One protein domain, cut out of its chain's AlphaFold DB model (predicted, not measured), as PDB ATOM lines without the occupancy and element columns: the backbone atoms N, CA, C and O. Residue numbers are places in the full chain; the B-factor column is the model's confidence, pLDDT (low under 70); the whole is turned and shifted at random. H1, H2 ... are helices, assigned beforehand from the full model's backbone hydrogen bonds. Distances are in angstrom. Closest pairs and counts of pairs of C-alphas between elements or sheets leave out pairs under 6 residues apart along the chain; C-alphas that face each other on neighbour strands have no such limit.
ATOM      1  N   LEU A 513     160.159 214.226 160.920       79.19
ATOM      2  CA  LEU A 513     161.170 213.576 160.075       79.19
ATOM      3  C   LEU A 513     162.610 213.999 160.428       79.19
ATOM      4  O   LEU A 513     163.528 213.184 160.385       79.19
ATOM      5  N   GLY A 514     162.820 215.265 160.796       75.06
ATOM      6  CA  GLY A 514     164.129 215.794 161.185       75.06
ATOM      7  C   GLY A 514     164.627 215.223 162.514       75.06
ATOM      8  O   GLY A 514     165.805 214.882 162.626       75.06
ATOM      9  N   GLU A 515     163.733 215.057 163.493       76.38
ATOM     10  CA  GLU A 515     164.034 214.369 164.758       76.38
ATOM     11  C   GLU A 515     164.338 212.881 164.522       76.38
ATOM     12  O   GLU A 515     165.344 212.372 165.019       76.38
ATOM     13  N   ALA A 516     163.532 212.204 163.697       79.38
ATOM     14  CA  ALA A 516     163.750 210.805 163.337       79.38
ATOM     15  C   ALA A 516     165.076 210.596 162.596       79.38
ATOM     16  O   ALA A 516     165.812 209.663 162.899       79.38
ATOM     17  N   ARG A 517     165.434 211.500 161.676       82.12
ATOM     18  CA  ARG A 517     166.712 211.476 160.951       82.12
ATOM     19  C   ARG A 517     167.908 211.646 161.884       82.12
ATOM     20  O   ARG A 517     168.890 210.923 161.738       82.12
ATOM     21  N   ALA A 518     167.832 212.576 162.836       80.62
ATOM     22  CA  ALA A 518     168.886 212.770 163.830       80.62
ATOM     23  C   ALA A 518     169.022 211.554 164.764       80.62
ATOM     24  O   ALA A 518     170.141 211.117 165.030       80.62
ATOM     25  N   ALA A 519     167.900 210.978 165.207       80.12
ATOM     26  CA  ALA A 519     167.893 209.778 166.037       80.12
ATOM     27  C   ALA A 519     168.468 208.568 165.281       80.12
ATOM     28  O   ALA A 519     169.405 207.946 165.762       80.12
ATOM     29  N   LEU A 520     168.008 208.305 164.052       80.69
ATOM     30  CA  LEU A 520     168.504 207.212 163.206       80.69
ATOM     31  C   LEU A 520     169.998 207.342 162.872       80.69
ATOM     32  O   LEU A 520     170.696 206.333 162.829       80.69
ATOM     33  N   ALA A 521     170.509 208.565 162.688       79.12
ATOM     34  CA  ALA A 521     171.938 208.806 162.479       79.12
ATOM     35  C   ALA A 521     172.790 208.497 163.726       79.12
ATOM     36  O   ALA A 521     173.954 208.122 163.588       79.12
ATOM     37  N   GLY A 522     172.222 208.641 164.930       73.19
ATOM     38  CA  GLY A 522     172.870 208.300 166.200       73.19
ATOM     39  C   GLY A 522     172.709 206.834 166.625       73.19
ATOM     40  O   GLY A 522     173.507 206.355 167.426       73.19
ATOM     41  N   SER A 523     171.712 206.121 166.089       73.38
ATOM     42  CA  SER A 523     171.351 204.751 166.495       73.38
ATOM     43  C   SER A 523     172.280 203.647 165.968       73.38
ATOM     44  O   SER A 523     172.289 202.546 166.513       73.38
ATOM     45  N   GLY A 524     173.072 203.891 164.917       69.06
ATOM     46  CA  GLY A 524     173.965 202.870 164.349       69.06
ATOM     47  C   GLY A 524     173.220 201.591 163.924       69.06
ATOM     48  O   GLY A 524     172.205 201.667 163.238       69.06
ATOM     49  N   SER A 525     173.718 200.413 164.323       67.69
ATOM     50  CA  SER A 525     173.078 199.108 164.070       67.69
ATOM     51  C   SER A 525     172.213 198.601 165.237       67.69
ATOM     52  O   SER A 525     171.927 197.404 165.303       67.69
ATOM     53  N   ASP A 526     171.841 199.472 166.179       78.25
ATOM     54  CA  ASP A 526     170.984 199.118 167.312       78.25
ATOM     55  C   ASP A 526     169.501 199.135 166.901       78.25
ATOM     56  O   ASP A 526     168.920 200.175 166.577       78.25
ATOM     57  N   VAL A 527     168.886 197.953 166.918       76.75
ATOM     58  CA  VAL A 527     167.494 197.729 166.510       76.75
ATOM     59  C   VAL A 527     166.511 198.458 167.425       76.75
ATOM     60  O   VAL A 527     165.516 199.000 166.938       76.75
ATOM     61  N   ASP A 528     166.775 198.519 168.732       78.06
ATOM     62  CA  ASP A 528     165.850 199.147 169.680       78.06
ATOM     63  C   ASP A 528     165.875 200.671 169.562       78.06
ATOM     64  O   ASP A 528     164.821 201.317 169.601       78.06
ATOM     65  N   ALA A 529     167.052 201.246 169.314       78.81
ATOM     66  CA  ALA A 529     167.201 202.673 169.058       78.81
ATOM     67  C   ALA A 529     166.574 203.092 167.712       78.81
ATOM     68  O   ALA A 529     165.930 204.142 167.624       78.81
ATOM     69  N   VAL A 530     166.701 202.269 166.663       82.50
ATOM     70  CA  VAL A 530     166.033 202.499 165.365       82.50
ATOM     71  C   VAL A 530     164.512 202.416 165.505       82.50
ATOM     72  O   VAL A 530     163.794 203.293 165.022       82.50
ATOM     73  N   ARG A 531     164.009 201.409 166.222       83.19
ATOM     74  CA  ARG A 531     162.575 201.230 166.482       83.19
ATOM     75  C   ARG A 531     161.983 202.392 167.276       83.19
ATOM     76  O   ARG A 531     160.911 202.881 166.924       83.19
ATOM     77  N   ALA A 532     162.683 202.871 168.304       82.75
ATOM     78  CA  ALA A 532     162.255 204.035 169.076       82.75
ATOM     79  C   ALA A 532     162.146 205.294 168.198       82.75
ATOM     80  O   ALA A 532     161.157 206.020 168.292       82.75
ATOM     81  N   ALA A 533     163.111 205.518 167.299       84.75
ATOM     82  CA  ALA A 533     163.097 206.651 166.374       84.75
ATOM     83  C   ALA A 533     161.936 206.581 165.365       84.75
ATOM     84  O   ALA A 533     161.231 207.569 165.146       84.75
ATOM     85  N   VAL A 534     161.705 205.403 164.780       85.62
ATOM     86  CA  VAL A 534     160.641 205.160 163.793       85.62
ATOM     87  C   VAL A 534     159.248 205.264 164.433       85.62
ATOM     88  O   VAL A 534     158.356 205.908 163.876       85.62
ATOM     89  N   ASN A 535     159.065 204.733 165.644       85.69
ATOM     90  CA  ASN A 535     157.800 204.856 166.373       85.69
ATOM     91  C   ASN A 535     157.539 206.283 166.860       85.69
ATOM     92  O   ASN A 535     156.398 206.737 166.800       85.69
ATOM     93  N   ALA A 536     158.572 207.020 167.277       82.94
ATOM     94  CA  ALA A 536     158.434 208.433 167.625       82.94
ATOM     95  C   ALA A 536     157.988 209.278 166.418       82.94
ATOM     96  O   ALA A 536     157.132 210.155 166.563       82.94
ATOM     97  N   TYR A 537     158.503 208.975 165.219       87.06
ATOM     98  CA  TYR A 537     158.039 209.595 163.978       87.06
ATOM     99  C   TYR A 537     156.560 209.301 163.711       87.06
ATOM    100  O   TYR A 537     155.776 210.239 163.547       87.06
ATOM    101  N   ALA A 538     156.154 208.026 163.705       84.12
ATOM    102  CA  ALA A 538     154.766 207.656 163.421       84.12
ATOM    103  C   ALA A 538     153.790 208.207 164.464       84.12
ATOM    104  O   ALA A 538     152.747 208.742 164.091       84.12
ATOM    105  N   ALA A 539     154.143 208.170 165.750       83.19
ATOM    106  CA  ALA A 539     153.306 208.719 166.811       83.19
ATOM    107  C   ALA A 539     153.020 210.215 166.601       83.19
ATOM    108  O   ALA A 539     151.884 210.668 166.729       83.19
ATOM    109  N   ARG A 540     154.039 210.988 166.210       83.19
ATOM    110  CA  ARG A 540     153.921 212.443 166.065       83.19
ATOM    111  C   ARG A 540     153.377 212.885 164.704       83.19
ATOM    112  O   ARG A 540     152.669 213.885 164.644       83.19
ATOM    113  N   ARG A 541     153.707 212.181 163.616       84.31
ATOM    114  CA  ARG A 541     153.272 212.531 162.248       84.31
ATOM    115  C   ARG A 541     151.908 211.947 161.892       84.31
ATOM    116  O   ARG A 541     151.140 212.600 161.195       84.31
ATOM    117  N   LEU A 542     151.613 210.732 162.353       81.44
ATOM    118  CA  LEU A 542     150.351 210.041 162.071       81.44
ATOM    119  C   LEU A 542     149.332 210.176 163.215       81.44
ATOM    120  O   LEU A 542     148.197 209.732 163.039       81.44
ATOM    121  N   GLU A 543     149.715 210.844 164.313       80.62
ATOM    122  CA  GLU A 543     148.915 211.084 165.529       80.62
ATOM    123  C   GLU A 543     148.487 209.787 166.241       80.62
ATOM    124  O   GLU A 543     147.383 209.676 166.772       80.62
ATOM    125  N   LEU A 544     149.371 208.787 166.243       79.44
ATOM    126  CA  LEU A 544     149.151 207.490 166.889       79.44
ATOM    127  C   LEU A 544     149.671 207.515 168.339       79.44
ATOM    128  O   LEU A 544     150.724 208.086 168.619       79.44
ATOM    129  N   GLY A 545     148.940 206.911 169.278       65.12
ATOM    130  CA  GLY A 545     149.305 206.880 170.700       65.12
ATOM    131  C   GLY A 545     149.797 205.504 171.159       65.12
ATOM    132  O   GLY A 545     149.197 204.498 170.809       65.12
ATOM    133  N   GLY A 546     150.837 205.456 171.999       68.19
ATOM    134  CA  GLY A 546     151.338 204.209 172.602       68.19
ATOM    135  C   GLY A 546     152.403 203.475 171.771       68.19
ATOM    136  O   GLY A 546     153.110 204.093 170.977       68.19
ATOM    137  N   GLU A 547     152.570 202.163 171.995       69.69
ATOM    138  CA  GLU A 547     153.419 201.322 171.137       69.69
ATOM    139  C   GLU A 547     152.719 201.121 169.786       69.69
ATOM    140  O   GLU A 547     151.768 200.357 169.683       69.69
ATOM    141  N   VAL A 548     153.197 201.836 168.766       79.56
ATOM    142  CA  VAL A 548     152.649 201.823 167.405       79.56
ATOM    143  C   VAL A 548     152.871 200.462 166.739       79.56
ATOM    144  O   VAL A 548     154.015 200.003 166.658       79.56
ATOM    145  N   THR A 549     151.796 199.857 166.225       83.19
ATOM    146  CA  THR A 549     151.841 198.576 165.489       83.19
ATOM    147  C   THR A 549     151.835 198.763 163.969       83.19
ATOM    148  O   THR A 549     151.338 199.768 163.451       83.19
ATOM    149  N   ALA A 550     152.356 197.780 163.226       83.56
ATOM    150  CA  ALA A 550     152.390 197.827 161.759       83.56
ATOM    151  C   ALA A 550     151.004 198.062 161.119       83.56
ATOM    152  O   ALA A 550     150.876 198.851 160.179       83.56
ATOM    153  N   ASP A 551     149.958 197.421 161.643       84.25
ATOM    154  CA  ASP A 551     148.608 197.513 161.081       84.25
ATOM    155  C   ASP A 551     147.973 198.897 161.326       84.25
ATOM    156  O   ASP A 551     147.278 199.424 160.450       84.25
ATOM    157  N   GLU A 552     148.260 199.535 162.467       84.12
ATOM    158  CA  GLU A 552     147.831 200.912 162.762       84.12
ATOM    159  C   GLU A 552     148.491 201.923 161.819       84.12
ATOM    160  O   GLU A 552     147.825 202.832 161.316       84.12
ATOM    161  N   VAL A 553     149.781 201.737 161.515       84.56
ATOM    162  CA  VAL A 553     150.508 202.579 160.550       84.56
ATOM    163  C   VAL A 553     149.907 202.437 159.155       84.56
ATOM    164  O   VAL A 553     149.637 203.441 158.495       84.56
ATOM    165  N   VAL A 554     149.621 201.211 158.712       87.06
ATOM    166  CA  VAL A 554     149.012 200.958 157.395       87.06
ATOM    167  C   VAL A 554     147.628 201.592 157.286       87.06
ATOM    168  O   VAL A 554     147.332 202.243 156.279       87.06
ATOM    169  N   GLN A 555     146.784 201.448 158.311       86.31
ATOM    170  CA  GLN A 555     145.470 202.096 158.330       86.31
ATOM    171  C   GLN A 555     145.599 203.622 158.284       86.31
ATOM    172  O   GLN A 555     144.918 204.270 157.485       86.31
ATOM    173  N   ALA A 556     146.511 204.191 159.075       85.31
ATOM    174  CA  ALA A 556     146.741 205.629 159.139       85.31
ATOM    175  C   ALA A 556     147.287 206.221 157.827       85.31
ATOM    176  O   ALA A 556     146.947 207.359 157.491       85.31
ATOM    177  N   LEU A 557     148.109 205.470 157.086       87.25
ATOM    178  CA  LEU A 557     148.653 205.885 155.787       87.25
ATOM    179  C   LEU A 557     147.622 205.748 154.658       87.25
ATOM    180  O   LEU A 557     147.481 206.662 153.845       87.25
ATOM    181  N   ARG A 558     146.837 204.661 154.636       86.31
ATOM    182  CA  ARG A 558     145.747 204.487 153.655       86.31
ATOM    183  C   ARG A 558     144.643 205.524 153.835       86.31
ATOM    184  O   ARG A 558     144.145 206.052 152.846       86.31
ATOM    185  N   ALA A 559     144.299 205.860 155.081       85.81
ATOM    186  CA  ALA A 559     143.329 206.915 155.384       85.81
ATOM    187  C   ALA A 559     143.759 208.291 154.843       85.81
ATOM    188  O   ALA A 559     142.910 209.126 154.544       85.81
ATOM    189  N   ARG A 560     145.070 208.512 154.686       85.00
ATOM    190  CA  ARG A 560     145.667 209.742 154.147       85.00
ATOM    191  C   ARG A 560     146.032 209.634 152.658       85.00
ATOM    192  O   ARG A 560     146.767 210.476 152.160       85.00
ATOM    193  N   ALA A 561     145.509 208.622 151.957       83.69
ATOM    194  CA  ALA A 561     145.669 208.404 150.516       83.69
ATOM    195  C   ALA A 561     147.130 208.316 150.019       83.69
ATOM    196  O   ALA A 561     147.421 208.669 148.877       83.69
ATOM    197  N   VAL A 562     148.043 207.818 150.859       84.06
ATOM    198  CA  VAL A 562     149.445 207.569 150.484       84.06
ATOM    199  C   VAL A 562     149.531 206.442 149.448       84.06
ATOM    200  O   VAL A 562     148.762 205.479 149.513       84.06
ATOM    201  N   ASP A 563     150.476 206.551 148.505       87.50
ATOM    202  CA  ASP A 563     150.683 205.570 147.430       87.50
ATOM    203  C   ASP A 563     150.766 204.128 147.989       87.50
ATOM    204  O   ASP A 563     151.572 203.873 148.897       87.50
ATOM    205  N   PRO A 564     149.978 203.166 147.460       84.69
ATOM    206  CA  PRO A 564     149.993 201.772 147.899       84.69
ATOM    207  C   PRO A 564     151.392 201.143 147.965       84.69
ATOM    208  O   PRO A 564     151.662 200.366 148.882       84.69
ATOM    209  N   ALA A 565     152.303 201.515 147.058       85.12
ATOM    210  CA  ALA A 565     153.675 201.002 147.040       85.12
ATOM    211  C   ALA A 565     154.546 201.561 148.185       85.12
ATOM    212  O   ALA A 565     155.550 200.961 148.576       85.12
ATOM    213  N   ILE A 566     154.198 202.730 148.733       83.88
ATOM    214  CA  ILE A 566     154.843 203.295 149.930       83.88
ATOM    215  C   ILE A 566     154.252 202.653 151.186       83.88
ATOM    216  O   ILE A 566     154.997 202.325 152.108       83.88
ATOM    217  N   VAL A 567     152.938 202.407 151.200       86.19
ATOM    218  CA  VAL A 567     152.255 201.727 152.311       86.19
ATOM    219  C   VAL A 567     152.808 200.317 152.527       86.19
ATOM    220  O   VAL A 567     153.084 199.948 153.664       86.19
ATOM    221  N   GLU A 568     153.038 199.552 151.457       85.69
ATOM    222  CA  GLU A 568     153.612 198.200 151.549       85.69
ATOM    223  C   GLU A 568     155.053 198.219 152.094       85.69
ATOM    224  O   GLU A 568     155.424 197.411 152.949       85.69
ATOM    225  N   ARG A 569     155.855 199.208 151.679       87.69
ATOM    226  CA  ARG A 569     157.207 199.416 152.223       87.69
ATOM    227  C   ARG A 569     157.177 199.789 153.705       87.69
ATOM    228  O   ARG A 569     157.972 199.248 154.472       87.69
ATOM    229  N   ALA A 570     156.246 200.643 154.124       85.12
ATOM    230  CA  ALA A 570     156.052 200.983 155.531       85.12
ATOM    231  C   ALA A 570     155.626 199.757 156.361       85.12
ATOM    232  O   ALA A 570     156.227 199.475 157.394       85.12
ATOM    233  N   GLU A 571     154.663 198.968 155.878       87.69
ATOM    234  CA  GLU A 571     154.218 197.730 156.537       87.69
ATOM    235  C   GLU A 571     155.385 196.756 156.755       87.69
ATOM    236  O   GLU A 571     155.563 196.218 157.851       87.69
ATOM    237  N   SER A 572     156.226 196.583 155.730       85.69
ATOM    238  CA  SER A 572     157.399 195.709 155.797       85.69
ATOM    239  C   SER A 572     158.438 196.183 156.820       85.69
ATOM    240  O   SER A 572     158.992 195.363 157.553       85.69
ATOM    241  N   LEU A 573     158.654 197.499 156.928       87.00
ATOM    242  CA  LEU A 573     159.597 198.089 157.875       87.00
ATOM    243  C   LEU A 573     159.143 197.863 159.322       87.00
ATOM    244  O   LEU A 573     159.931 197.386 160.140       87.00
ATOM    245  N   TRP A 574     157.881 198.168 159.639       86.88
ATOM    246  CA  TRP A 574     157.367 198.005 161.002       86.88
ATOM    247  C   TRP A 574     157.314 196.534 161.419       86.88
ATOM    248  O   TRP A 574     157.763 196.204 162.517       86.88
ATOM    249  N   ARG A 575     156.892 195.626 160.527       85.38
ATOM    250  CA  ARG A 575     156.913 194.182 160.819       85.38
ATOM    251  C   ARG A 575     158.324 193.631 160.997       85.38
ATOM    252  O   ARG A 575     158.533 192.774 161.851       85.38
ATOM    253  N   ALA A 576     159.301 194.123 160.234       81.69
ATOM    254  CA  ALA A 576     160.697 193.725 160.406       81.69
ATOM    255  C   ALA A 576     161.251 194.173 161.770       81.69
ATOM    256  O   ALA A 576     161.933 193.397 162.441       81.69
ATOM    257  N   LEU A 577     160.919 195.392 162.210       80.81
ATOM    258  CA  LEU A 577     161.333 195.921 163.514       80.81
ATOM    259  C   LEU A 577     160.624 195.219 164.687       80.81
ATOM    260  O   LEU A 577     161.248 194.971 165.719       80.81
ATOM    261  N   GLU A 578     159.351 194.849 164.529       79.62
ATOM    262  CA  GLU A 578     158.618 194.030 165.504       79.62
ATOM    263  C   GLU A 578     159.208 192.618 165.606       79.62
ATOM    264  O   GLU A 578     159.494 192.144 166.705       79.62
ATOM    265  N   ALA A 579     159.465 191.957 164.474       77.62
ATOM    266  CA  ALA A 579     160.051 190.617 164.450       77.62
ATOM    267  C   ALA A 579     161.462 190.589 165.064       77.62
ATOM    268  O   ALA A 579     161.794 189.668 165.817       77.62
ATOM    269  N   ALA A 580     162.277 191.615 164.799       74.00
ATOM    270  CA  ALA A 580     163.632 191.715 165.331       74.00
ATOM    271  C   ALA A 580     163.669 191.833 166.871       74.00
ATOM    272  O   ALA A 580     164.594 191.308 167.490       74.00
ATOM    273  N   ARG A 581     162.632 192.416 167.497       68.88
ATOM    274  CA  ARG A 581     162.476 192.505 168.965       68.88
ATOM    275  C   ARG A 581     162.271 191.138 169.625       68.88
ATOM    276  O   ARG A 581     162.780 190.907 170.718       68.88
ATOM    277  N   PHE A 582     161.521 190.238 168.988       67.06
ATOM    278  CA  PHE A 582     161.177 188.932 169.569       67.06
ATOM    279  C   PHE A 582     162.159 187.815 169.190       67.06
ATOM    280  O   PHE A 582     162.294 186.850 169.939       67.06
ATOM    281  N   ALA A 583     162.858 187.943 168.058       60.91
ATOM    282  CA  ALA A 583     163.766 186.913 167.547       60.91
ATOM    283  C   ALA A 583     165.239 187.072 167.985       60.91
ATOM    284  O   ALA A 583     166.050 186.198 167.690       60.91
ATOM    285  N   GLY A 584     165.611 188.161 168.673       54.22
ATOM    286  CA  GLY A 584     166.929 188.327 169.311       54.22
ATOM    287  C   GLY A 584     168.154 188.362 168.378       54.22
ATOM    288  O   GLY A 584     169.277 188.315 168.870       54.22
ATOM    289  N   GLY A 585     167.972 188.438 167.053       53.44
ATOM    290  CA  GLY A 585     169.083 188.347 166.092       53.44
ATOM    291  C   GLY A 585     168.802 188.837 164.666       53.44
ATOM    292  O   GLY A 585     169.502 188.431 163.742       53.44
ATOM    293  N   GLY A 586     167.787 189.680 164.453       53.03
ATOM    294  CA  GLY A 586     167.510 190.275 163.139       53.03
ATOM    295  C   GLY A 586     168.286 191.577 162.938       53.03
ATOM    296  O   GLY A 586     168.144 192.495 163.740       53.03
ATOM    297  N   GLY A 587     169.105 191.667 161.887       57.53
ATOM    298  CA  GLY A 587     169.810 192.902 161.529       57.53
ATOM    299  C   GLY A 587     168.853 194.043 161.157       57.53
ATOM    300  O   GLY A 587     167.754 193.805 160.659       57.53
ATOM    301  N   VAL A 588     169.286 195.285 161.396       58.75
ATOM    302  CA  VAL A 588     168.527 196.504 161.078       58.75
ATOM    303  C   VAL A 588     168.210 196.553 159.574       58.75
ATOM    304  O   VAL A 588     169.134 196.423 158.767       58.75
ATOM    305  N   PRO A 589     166.944 196.761 159.162       62.94
ATOM    306  CA  PRO A 589     166.617 196.940 157.750       62.94
ATOM    307  C   PRO A 589     167.314 198.208 157.208       62.94
ATOM    308  O   PRO A 589     167.165 199.275 157.808       62.94
ATOM    309  N   PRO A 590     168.063 198.135 156.087       57.88
ATOM    310  CA  PRO A 590     168.999 199.187 155.660       57.88
ATOM    311  C   PRO A 590     168.346 200.483 155.143       57.88
ATOM    312  O   PRO A 590     169.053 201.400 154.740       57.88
ATOM    313  N   ASP A 591     167.018 200.595 155.194       71.94
ATOM    314  CA  ASP A 591     166.251 201.624 154.486       71.94
ATOM    315  C   ASP A 591     165.191 202.329 155.354       71.94
ATOM    316  O   ASP A 591     164.247 202.931 154.848       71.94
ATOM    317  N   ALA A 592     165.332 202.308 156.685       77.38
ATOM    318  CA  ALA A 592     164.358 202.954 157.574       77.38
ATOM    319  C   ALA A 592     164.163 204.450 157.246       77.38
ATOM    320  O   ALA A 592     163.032 204.913 157.124       77.38
ATOM    321  N   LEU A 593     165.250 205.202 157.031       81.56
ATOM    322  CA  LEU A 593     165.169 206.631 156.712       81.56
ATOM    323  C   LEU A 593     164.547 206.894 155.331       81.56
ATOM    324  O   LEU A 593     163.748 207.816 155.200       81.56
ATOM    325  N   SER A 594     164.867 206.078 154.322       82.50
ATOM    326  CA  SER A 594     164.351 206.257 152.958       82.50
ATOM    327  C   SER A 594     162.846 205.972 152.875       82.50
ATOM    328  O   SER A 594     162.128 206.646 152.133       82.50
ATOM    329  N   VAL A 595     162.335 205.042 153.691       83.25
ATOM    330  CA  VAL A 595     160.893 204.796 153.839       83.25
ATOM    331  C   VAL A 595     160.193 205.974 154.527       83.25
ATOM    332  O   VAL A 595     159.144 206.402 154.050       83.25
ATOM    333  N   LEU A 596     160.773 206.545 155.591       85.94
ATOM    334  CA  LEU A 596     160.199 207.727 156.250       85.94
ATOM    335  C   LEU A 596     160.195 208.962 155.331       85.94
ATOM    336  O   LEU A 596     159.210 209.695 155.293       85.94
ATOM    337  N   GLU A 597     161.256 209.171 154.546       84.69
ATOM    338  CA  GLU A 597     161.329 210.254 153.553       84.69
ATOM    339  C   GLU A 597     160.293 210.071 152.429       84.69
ATOM    340  O   GLU A 597     159.668 211.044 152.004       84.69
ATOM    341  N   ALA A 598     160.046 208.832 151.988       83.31
ATOM    342  CA  ALA A 598     159.006 208.532 151.002       83.31
ATOM    343  C   ALA A 598     157.588 208.785 151.547       83.31
ATOM    344  O   ALA A 598     156.744 209.321 150.825       83.31
ATOM    345  N   ILE A 599     157.330 208.442 152.815       83.88
ATOM    346  CA  ILE A 599     156.062 208.748 153.492       83.88
ATOM    347  C   ILE A 599     155.861 210.267 153.577       83.88
ATOM    348  O   ILE A 599     154.794 210.759 153.214       83.88
ATOM    349  N   GLU A 600     156.882 211.019 153.998       83.12
ATOM    350  CA  GLU A 600     156.779 212.477 154.127       83.12
ATOM    351  C   GLU A 600     156.546 213.149 152.765       83.12
ATOM    352  O   GLU A 600     155.643 213.975 152.639       83.12
ATOM    353  N   GLY A 601     157.281 212.735 151.727       79.94
ATOM    354  CA  GLY A 601     157.123 213.264 150.370       79.94
ATOM    355  C   GLY A 601     155.743 212.990 149.765       79.94
ATOM    356  O   GLY A 601     155.189 213.852 149.086       79.94
ATOM    357  N   SER A 602     155.149 211.825 150.050       80.38
ATOM    358  CA  SER A 602     153.783 211.514 149.608       80.38
ATOM    359  C   SER A 602     152.711 212.291 150.376       80.38
ATOM    360  O   SER A 602     151.638 212.515 149.826       80.38
ATOM    361  N   LEU A 603     152.973 212.679 151.628       77.44
ATOM    362  CA  LEU A 603     152.032 213.440 152.456       77.44
ATOM    363  C   LEU A 603     152.100 214.955 152.203       77.44
ATOM    364  O   LEU A 603     151.110 215.642 152.423       77.44
ATOM    365  N   GLU A 604     153.244 215.489 151.764       70.81
ATOM    366  CA  GLU A 604     153.395 216.915 151.422       70.81
ATOM    367  C   GLU A 604     152.948 217.256 149.989       70.81
ATOM    368  O   GLU A 604     152.663 218.418 149.699       70.81
ATOM    369  N   GLY A 605     152.888 216.263 149.094       55.00
ATOM    370  CA  GLY A 605     152.457 216.422 147.700       55.00
ATOM    371  C   GLY A 605     150.955 216.228 147.434       55.00
ATOM    372  O   GLY A 605     150.559 216.311 146.270       55.00
ATOM    373  N   ALA A 606     150.152 215.944 148.468       45.03
ATOM    374  CA  ALA A 606     148.723 215.613 148.388       45.03
ATOM    375  C   ALA A 606     147.791 216.782 148.749       45.03
ATOM    376  O   ALA A 606     148.145 217.579 149.650       45.03
TER     377      ALA A 606
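AT A GLANCE: This is residues 513 to 606 of the 606 residues of an uncharacterized protein of Planctomycetes bacterium (UniProt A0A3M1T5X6). Five helices pack into a bundle, roughly lengthwise: H1 lies over one side of the pair H2 and H5, and the hairpin of H3 and H4 packs on the other side. The 94 printed residues hold five named helices, H1 to H5 in chain order, and no named strand; the class is all helix. The whole is compact, with a radius of gyration of the C-alphas of 12.3 A, and only just elongated, spanning 37 by 24 by 24 A.

IN THESE COORDINATES: H1, residues 513 to 523, begins with C-alpha 513 at (161.170, 213.576, 160.075). H2 is residues 527 to 542, 21.6 A long, and H3 is residues 550 to 559. H4, residues 564 to 583, is the longest at 28.2 A. H5, residues 592 to 604, 18.8 A, ends with C-alpha 604 at (153.395, 216.915, 151.422).

HOW THE PARTS SIT: H2 is the hub. H1 and H2 form a hairpin at a shallow tilt of 6 degrees; their closest C-alphas, of Ala 516 and Ala 533, are 5.2 A apart. With residues 538 to 542 alone H2 touches H3, closest at C-alphas 542 and 556, 6.4 A. H2 and H5 only just touch, with 3 pairs of C-alphas within 8 A, closest 534 and 592, 7.6 A. H3 and H4 form a hairpin, closest at C-alphas 550 and 574, 5.0 A. H1 and H4 are apart. Every O i to N i+4 pair is within hydrogen-bond range in H1, H2, H3 and H5, and 14 of 16 in H4.

THE WHOLE: The C-alphas farthest apart, of Gly 584 and Ala 606, are 38.9 A apart. The printed part has no cut and no long link. Confidence is under 70 at residues 524 to 525, 545 to 547, 581 to 590 and 605 to 606.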